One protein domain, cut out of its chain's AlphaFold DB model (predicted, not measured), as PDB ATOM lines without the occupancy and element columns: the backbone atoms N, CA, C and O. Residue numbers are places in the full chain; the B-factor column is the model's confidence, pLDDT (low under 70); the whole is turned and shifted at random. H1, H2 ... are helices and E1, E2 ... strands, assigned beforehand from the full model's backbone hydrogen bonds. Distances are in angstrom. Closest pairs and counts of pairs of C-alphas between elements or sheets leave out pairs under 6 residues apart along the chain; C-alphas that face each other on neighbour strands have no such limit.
ATOM      1  N   MET A   2     -26.505  -1.403   8.084       75.38
ATOM      2  CA  MET A   2     -26.637  -0.114   8.794       75.38
ATOM      3  C   MET A   2     -25.298   0.491   9.257       75.38
ATOM      4  O   MET A   2     -25.059   1.676   9.043       75.38
ATOM      5  N   GLU A   3     -24.395  -0.315   9.821       76.69
ATOM      6  CA  GLU A   3     -23.072   0.169  10.256       76.69
ATOM      7  C   GLU A   3     -22.195   0.651   9.092       76.69
ATOM      8  O   GLU A   3     -21.496   1.653   9.216       76.69
ATOM      9  N   SER A   4     -22.292   0.016   7.921       72.75
ATOM     10  CA  SER A   4     -21.587   0.454   6.712       72.75
ATOM     11  C   SER A   4     -22.092   1.815   6.225       72.75
ATOM     12  O   SER A   4     -21.289   2.667   5.863       72.75
ATOM     13  N   ILE A   5     -23.407   2.060   6.283       75.25
ATOM     14  CA  ILE A   5     -24.002   3.362   5.934       75.25
ATOM     15  C   ILE A   5     -23.554   4.443   6.926       75.25
ATOM     16  O   ILE A   5     -23.147   5.525   6.507       75.25
ATOM     17  N   LYS A   6     -23.566   4.146   8.235       75.94
ATOM     18  CA  LYS A   6     -23.062   5.068   9.267       75.94
ATOM     19  C   LYS A   6     -21.585   5.404   9.059       75.94
ATOM     20  O   LYS A   6     -21.195   6.552   9.242       75.94
ATOM     21  N   ASN A   7     -20.774   4.417   8.684       77.69
ATOM     22  CA  ASN A   7     -19.350   4.603   8.416       77.69
ATOM     23  C   ASN A   7     -19.129   5.525   7.201       77.69
ATOM     24  O   ASN A   7     -18.415   6.518   7.302       77.69
ATOM     25  N   ILE A   8     -19.835   5.273   6.094       79.06
ATOM     26  CA  ILE A   8     -19.764   6.107   4.884       79.06
ATOM     27  C   ILE A   8     -20.198   7.554   5.164       79.06
ATOM     28  O   ILE A   8     -19.542   8.474   4.692       79.06
ATOM     29  N   GLY A   9     -21.255   7.770   5.956       78.25
ATOM     30  CA  GLY A   9     -21.709   9.123   6.298       78.25
ATOM     31  C   GLY A   9     -20.737   9.901   7.195       78.25
ATOM     32  O   GLY A   9     -20.630  11.123   7.083       78.25
ATOM     33  N   LYS A  10     -20.010   9.205   8.081       84.69
ATOM     34  CA  LYS A  10     -18.996   9.818   8.955       84.69
ATOM     35  C   LYS A  10     -17.744  10.230   8.192       84.69
ATOM     36  O   LYS A  10     -17.192  11.285   8.483       84.69
ATOM     37  N   ASN A  11     -17.312   9.417   7.235       85.38
ATOM     38  CA  ASN A  11     -16.098   9.696   6.480       85.38
ATOM     39  C   ASN A  11     -16.314  10.810   5.452       85.38
ATOM     40  O   ASN A  11     -17.436  11.116   5.038       85.38
ATOM     41  N   GLU A  12     -15.206  11.415   5.041       87.94
ATOM     42  CA  GLU A  12     -15.190  12.346   3.924       87.94
ATOM     43  C   GLU A  12     -15.183  11.605   2.588       87.94
ATOM     44  O   GLU A  12     -14.683  10.483   2.461       87.94
ATOM     45  N   PHE A  13     -15.750  12.250   1.573       92.88
ATOM     46  CA  PHE A  13     -15.660  11.758   0.208       92.88
ATOM     47  C   PHE A  13     -14.249  12.010  -0.330       92.88
ATOM     48  O   PHE A  13     -13.764  13.140  -0.321       92.88
ATOM     49  N   VAL A  14     -13.604  10.964  -0.847       94.12
ATOM     50  CA  VAL A  14     -12.259  11.049  -1.424       94.12
ATOM     51  C   VAL A  14     -12.355  10.914  -2.934       94.12
ATOM     52  O   VAL A  14     -12.639   9.826  -3.434       94.12
ATOM     53  N   PHE A  15     -12.094  12.001  -3.658       95.56
ATOM     54  CA  PHE A  15     -12.055  11.991  -5.119       95.56
ATOM     55  C   PHE A  15     -10.895  11.134  -5.647       95.56
ATOM     56  O   PHE A  15      -9.753  11.260  -5.208       95.56
ATOM     57  N   GLN A  16     -11.184  10.279  -6.626       96.38
ATOM     58  CA  GLN A  16     -10.225   9.385  -7.267       96.38
ATOM     59  C   GLN A  16     -10.238   9.613  -8.775       96.38
ATOM     60  O   GLN A  16     -11.056   9.038  -9.486       96.38
ATOM     61  N   ARG A  17      -9.293  10.400  -9.295       96.19
ATOM     62  CA  ARG A  17      -9.271  10.793 -10.714       96.19
ATOM     63  C   ARG A  17      -9.298   9.625 -11.702       96.19
ATOM     64  O   ARG A  17      -9.834   9.769 -12.795       96.19
ATOM     65  N   THR A  18      -8.715   8.478 -11.363       96.62
ATOM     66  CA  THR A  18      -8.692   7.277 -12.219       96.62
ATOM     67  C   THR A  18     -10.009   6.496 -12.204       96.62
ATOM     68  O   THR A  18     -10.254   5.722 -13.123       96.62
ATOM     69  N   ASN A  19     -10.876   6.733 -11.218       96.81
ATOM     70  CA  ASN A  19     -12.094   5.960 -10.972       96.81
ATOM     71  C   ASN A  19     -13.373   6.804 -11.105       96.81
ATOM     72  O   ASN A  19     -14.325   6.405 -11.762       96.81
ATOM     73  N   HIS A  20     -13.403   7.999 -10.524       97.56
ATOM     74  CA  HIS A  20     -14.541   8.913 -10.572       97.56
ATOM     75  C   HIS A  20     -14.569   9.644 -11.903       97.56
ATOM     76  O   HIS A  20     -13.785  10.565 -12.127       97.56
ATOM     77  N   LYS A  21     -15.452   9.195 -12.796       98.06
ATOM     78  CA  LYS A  21     -15.544   9.715 -14.158       98.06
ATOM     79  C   LYS A  21     -16.969  10.128 -14.489       98.06
ATOM     80  O   LYS A  21     -17.915   9.365 -14.269       98.06
ATOM     81  N   ALA A  22     -17.092  11.321 -15.052       98.19
ATOM     82  CA  ALA A  22     -18.365  11.886 -15.449       98.19
ATOM     83  C   ALA A  22     -18.228  12.813 -16.662       98.19
ATOM     84  O   ALA A  22     -17.140  13.310 -16.975       98.19
ATOM     85  N   TYR A  23     -19.364  13.055 -17.308       98.12
ATOM     86  CA  TYR A  23     -19.565  14.124 -18.278       98.12
ATOM     87  C   TYR A  23     -20.527  15.150 -17.702       98.12
ATOM     88  O   TYR A  23     -21.546  14.778 -17.121       98.12
ATOM     89  N   TYR A  24     -20.221  16.431 -17.873       98.19
ATOM     90  CA  TYR A  24     -21.107  17.515 -17.480       98.19
ATOM     91  C   TYR A  24     -21.673  18.197 -18.720       98.19
ATOM     92  O   TYR A  24     -20.939  18.775 -19.514       98.19
ATOM     93  N   PHE A  25     -22.986  18.119 -18.896       97.56
ATOM     94  CA  PHE A  25     -23.695  18.775 -19.986       97.56
ATOM     95  C   PHE A  25     -24.244  20.102 -19.471       97.56
ATOM     96  O   PHE A  25     -25.348  20.150 -18.918       97.56
ATOM     97  N   SER A  26     -23.461  21.172 -19.601       96.12
ATOM     98  CA  SER A  26     -23.740  22.443 -18.926       96.12
ATOM     99  C   SER A  26     -25.050  23.121 -19.346       96.12
ATOM    100  O   SER A  26     -25.772  23.556 -18.445       96.12
ATOM    101  N   PRO A  27     -25.486  23.123 -20.627       96.00
ATOM    102  CA  PRO A  27     -26.755  23.759 -21.004       96.00
ATOM    103  C   PRO A  27     -27.986  23.101 -20.371       96.00
ATOM    104  O   PRO A  27     -29.007  23.753 -20.159       96.00
ATOM    105  N   VAL A  28     -27.896  21.804 -20.062       96.56
ATOM    106  CA  VAL A  28     -28.967  21.035 -19.407       96.56
ATOM    107  C   VAL A  28     -28.719  20.813 -17.916       96.56
ATOM    108  O   VAL A  28     -29.555  20.229 -17.238       96.56
ATOM    109  N   ASN A  29     -27.590  21.294 -17.392       96.50
ATOM    110  CA  ASN A  29     -27.159  21.131 -16.008       96.50
ATOM    111  C   ASN A  29     -27.232  19.675 -15.499       96.50
ATOM    112  O   ASN A  29     -27.679  19.408 -14.382       96.50
ATOM    113  N   ILE A  30     -26.795  18.720 -16.326       96.12
ATOM    114  CA  ILE A  30     -26.762  17.292 -15.978       96.12
ATOM    115  C   ILE A  30     -25.314  16.823 -15.888       96.12
ATOM    116  O   ILE A  30     -24.556  16.932 -16.848       96.12
ATOM    117  N   CYS A  31     -24.951  16.233 -14.750       96.75
ATOM    118  CA  CYS A  31     -23.710  15.485 -14.587       96.75
ATOM    119  C   CYS A  31     -24.002  13.984 -14.719       96.75
ATOM    120  O   CYS A  31     -24.658  13.391 -13.862       96.75
ATOM    121  N   PHE A  32     -23.543  13.374 -15.809       95.62
ATOM    122  CA  PHE A  32     -23.687  11.950 -16.079       95.62
ATOM    123  C   PHE A  32     -22.447  11.195 -15.605       95.62
ATOM    124  O   PHE A  32     -21.374  11.288 -16.204       95.62
ATOM    125  N   VAL A  33     -22.605  10.432 -14.528       97.06
ATOM    126  CA  VAL A  33     -21.548   9.595 -13.954       97.06
ATOM    127  C   VAL A  33     -21.537   8.248 -14.669       97.06
ATOM    128  O   VAL A  33     -22.562   7.574 -14.730       97.06
ATOM    129  N   TYR A  34     -20.378   7.847 -15.191       96.44
ATOM    130  CA  TYR A  34     -20.219   6.559 -15.877       96.44
ATOM    131  C   TYR A  34     -19.181   5.641 -15.226       96.44
ATOM    132  O   TYR A  34     -19.079   4.476 -15.606       96.44
ATOM    133  N   ASN A  35     -18.427   6.125 -14.235       97.94
ATOM    134  CA  ASN A  35     -17.570   5.281 -13.411       97.94
ATOM    135  C   ASN A  35     -17.485   5.802 -11.968       97.94
ATOM    136  O   ASN A  35     -17.605   7.003 -11.722       97.94
ATOM    137  N   GLY A  36     -17.283   4.893 -11.007       95.69
ATOM    138  CA  GLY A  36     -17.246   5.237  -9.582       95.69
ATOM    139  C   GLY A  36     -18.620   5.403  -8.916       95.69
ATOM    140  O   GLY A  36     -18.718   5.998  -7.842       95.69
ATOM    141  N   ASN A  37     -19.673   4.851  -9.527       94.88
ATOM    142  CA  ASN A  37     -21.083   5.044  -9.158       94.88
ATOM    143  C   ASN A  37     -21.385   4.862  -7.662       94.88
ATOM    144  O   ASN A  37     -22.120   5.656  -7.088       94.88
ATOM    145  N   HIS A  38     -20.809   3.850  -7.007       90.25
ATOM    146  CA  HIS A  38     -21.093   3.572  -5.593       90.25
ATOM    147  C   HIS A  38     -20.590   4.672  -4.652       90.25
ATOM    148  O   HIS A  38     -21.315   5.112  -3.761       90.25
ATOM    149  N   SER A  39     -19.350   5.126  -4.840       92.62
ATOM    150  CA  SER A  39     -18.753   6.147  -3.971       92.62
ATOM    151  C   SER A  39     -19.301   7.533  -4.295       92.62
ATOM    152  O   SER A  39     -19.597   8.291  -3.375       92.62
ATOM    153  N   ILE A  40     -19.524   7.843  -5.577       95.62
ATOM    154  CA  ILE A  40     -20.168   9.097  -5.990       95.62
ATOM    155  C   ILE A  40     -21.620   9.144  -5.509       95.62
ATOM    156  O   ILE A  40     -22.044  10.155  -4.960       95.62
ATOM    157  N   GLY A  41     -22.367   8.044  -5.628       93.50
ATOM    158  CA  GLY A  41     -23.733   7.941  -5.113       93.50
ATOM    159  C   GLY A  41     -23.814   8.196  -3.606       93.50
ATOM    160  O   GLY A  41     -24.699   8.918  -3.151       93.50
ATOM    161  N   ALA A  42     -22.849   7.685  -2.832       91.94
ATOM    162  CA  ALA A  42     -22.721   8.024  -1.417       91.94
ATOM    163  C   ALA A  42     -22.429   9.519  -1.193       91.94
ATOM    164  O   ALA A  42     -23.087  10.146  -0.366       91.94
ATOM    165  N   GLY A  43     -21.494  10.101  -1.953       93.50
ATOM    166  CA  GLY A  43     -21.199  11.537  -1.914       93.50
ATOM    167  C   GLY A  43     -22.434  12.401  -2.187       93.50
ATOM    168  O   GLY A  43     -22.712  13.328  -1.431       93.50
ATOM    169  N   ILE A  44     -23.244  12.036  -3.188       93.81
ATOM    170  CA  ILE A  44     -24.524  12.695  -3.495       93.81
ATOM    171  C   ILE A  44     -25.490  12.587  -2.308       93.81
ATOM    172  O   ILE A  44     -26.023  13.601  -1.859       93.81
ATOM    173  N   GLY A  45     -25.694  11.377  -1.774       91.75
ATOM    174  CA  GLY A  45     -26.633  11.131  -0.675       91.75
ATOM    175  C   GLY A  45     -26.294  11.908   0.600       91.75
ATOM    176  O   GLY A  45     -27.193  12.418   1.268       91.75
ATOM    177  N   PHE A  46     -25.004  12.055   0.908       92.12
ATOM    178  CA  PHE A  46     -24.526  12.806   2.072       92.12
ATOM    179  C   PHE A  46     -24.172  14.270   1.771       92.12
ATOM    180  O   PHE A  46     -23.773  14.985   2.688       92.12
ATOM    181  N   LYS A  47     -24.336  14.730   0.522       92.00
ATOM    182  CA  LYS A  47     -23.940  16.070   0.049       92.00
ATOM    183  C   LYS A  47     -22.471  16.403   0.354       92.00
ATOM    184  O   LYS A  47     -22.157  17.502   0.804       92.00
ATOM    185  N   LYS A  48     -21.576  15.440   0.126       92.12
ATOM    186  CA  LYS A  48     -20.138  15.544   0.399       92.12
ATOM    187  C   LYS A  48     -19.305  15.356  -0.862       92.12
ATOM    188  O   LYS A  48     -19.577  14.470  -1.670       92.12
ATOM    189  N   GLY A  49     -18.218  16.122  -0.934       92.81
ATOM    190  CA  GLY A  49     -17.179  15.976  -1.945       92.81
ATOM    191  C   GLY A  49     -17.517  16.571  -3.305       92.81
ATOM    192  O   GLY A  49     -18.633  17.019  -3.570       92.81
ATOM    193  N   HIS A  50     -16.511  16.556  -4.173       95.19
ATOM    194  CA  HIS A  50     -16.568  17.050  -5.544       95.19
ATOM    195  C   HIS A  50     -15.821  16.082  -6.464       95.19
ATOM    196  O   HIS A  50     -14.929  15.359  -6.019       95.19
ATOM    197  N   ILE A  51     -16.187  16.074  -7.743       96.75
ATOM    198  CA  ILE A  51     -15.486  15.331  -8.793       96.75
ATOM    199  C   ILE A  51     -15.170  16.270  -9.955       96.75
ATOM    200  O   ILE A  51     -15.849  17.278 -10.143       96.75
ATOM    201  N   GLU A  52     -14.177  15.909 -10.760       97.44
ATOM    202  CA  GLU A  52     -13.940  16.541 -12.061       97.44
ATOM    203  C   GLU A  52     -14.783  15.848 -13.142       97.44
ATOM    204  O   GLU A  52     -14.891  14.618 -13.166       97.44
ATOM    205  N   ALA A  53     -15.344  16.628 -14.064       97.75
ATOM    206  CA  ALA A  53     -16.065  16.126 -15.227       97.75
ATOM    207  C   ALA A  53     -15.638  16.897 -16.477       97.75
ATOM    208  O   ALA A  53     -15.397  18.102 -16.412       97.75
ATOM    209  N   ALA A  54     -15.556  16.207 -17.616       97.31
ATOM    210  CA  ALA A  54     -15.384  16.890 -18.892       97.31
ATOM    211  C   ALA A  54     -16.704  17.574 -19.270       97.31
ATOM    212  O   ALA A  54     -17.760  16.935 -19.242       97.31
ATOM    213  N   GLU A  55     -16.634  18.861 -19.594       97.94
ATOM    214  CA  GLU A  55     -17.799  19.668 -19.938       97.94
ATOM    215  C   GLU A  55     -18.115  19.586 -21.436       97.94
ATOM    216  O   GLU A  55     -17.223  19.655 -22.282       97.94
ATOM    217  N   TYR A  56     -19.403  19.464 -21.753       97.06
ATOM    218  CA  TYR A  56     -19.932  19.456 -23.108       97.06
ATOM    219  C   TYR A  56     -21.071  20.465 -23.241       97.06
ATOM    220  O   TYR A  56     -22.135  20.319 -22.633       97.06
ATOM    221  N   ASP A  57     -20.867  21.447 -24.113       96.12
ATOM    222  CA  ASP A  57     -21.923  22.347 -24.556       96.12
ATOM    223  C   ASP A  57     -22.756  21.679 -25.659       96.12
ATOM    224  O   ASP A  57     -22.311  21.484 -26.794       96.12
ATOM    225  N   VAL A  58     -23.989  21.323 -25.305       94.31
ATOM    226  CA  VAL A  58     -24.979  20.725 -26.207       94.31
ATOM    227  C   VAL A  58     -25.952  21.740 -26.807       94.31
ATOM    228  O   VAL A  58     -26.838  21.344 -27.551       94.31
TER     229      VAL A  58
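Overview. This is residues 2 to 58 of the 109 residues of an uncharacterized protein of Thermoanaerobacterium aotearoense SCUT27 (UniProt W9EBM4). Look for a small three-stranded sheet at one end of an elongated domain and H1 at the other, with H2 between them. The 57 printed residues hold H1, E1, E2, H2 and E3 along the chain; the mixed sheet runs E2, E1, E3, and the class is mixed, helices and strands. It is only just loose, close to compact, with a radius of gyration of the C-alphas of 12.5 A and spans of 42 by 22 by 14 A.

Along the chain. Find C-alpha 21 at (-15.544, 9.715, -14.158), where E1, residues 21 to 25, begins its 13.5 A. E2, residues 30 to 35, runs 15.3 A; E3, residues 54 to 56, ends at (-19.932, 19.456, -23.108). H2, residues 37 to 46, runs 14.1 A, and H1, residues 2 to 10, 12.5 A.

Arrangement. E1 and E2 form an antiparallel hairpin at 161 degrees, with N 25 and O 30 within hydrogen-bond range at 2.8 A. E1 and E3 are parallel at 23 degrees, with N 56 and O 24 at 2.8 A. H2 only grazes the sheet, with residues 37 to 41. H1 only just touches H2, with 3 pairs of C-alphas within 8 A, the closest those of Gly 9 and Phe 46 at 6.3 A. Every O i to N i+4 pair is within range in H1 and H2.

Size, cuts and confidence. The farthest C-alphas, Glu 3 and Val 58, are 41.9 A apart. The printed part has no cut, no link is long, and no printed residue is under 70.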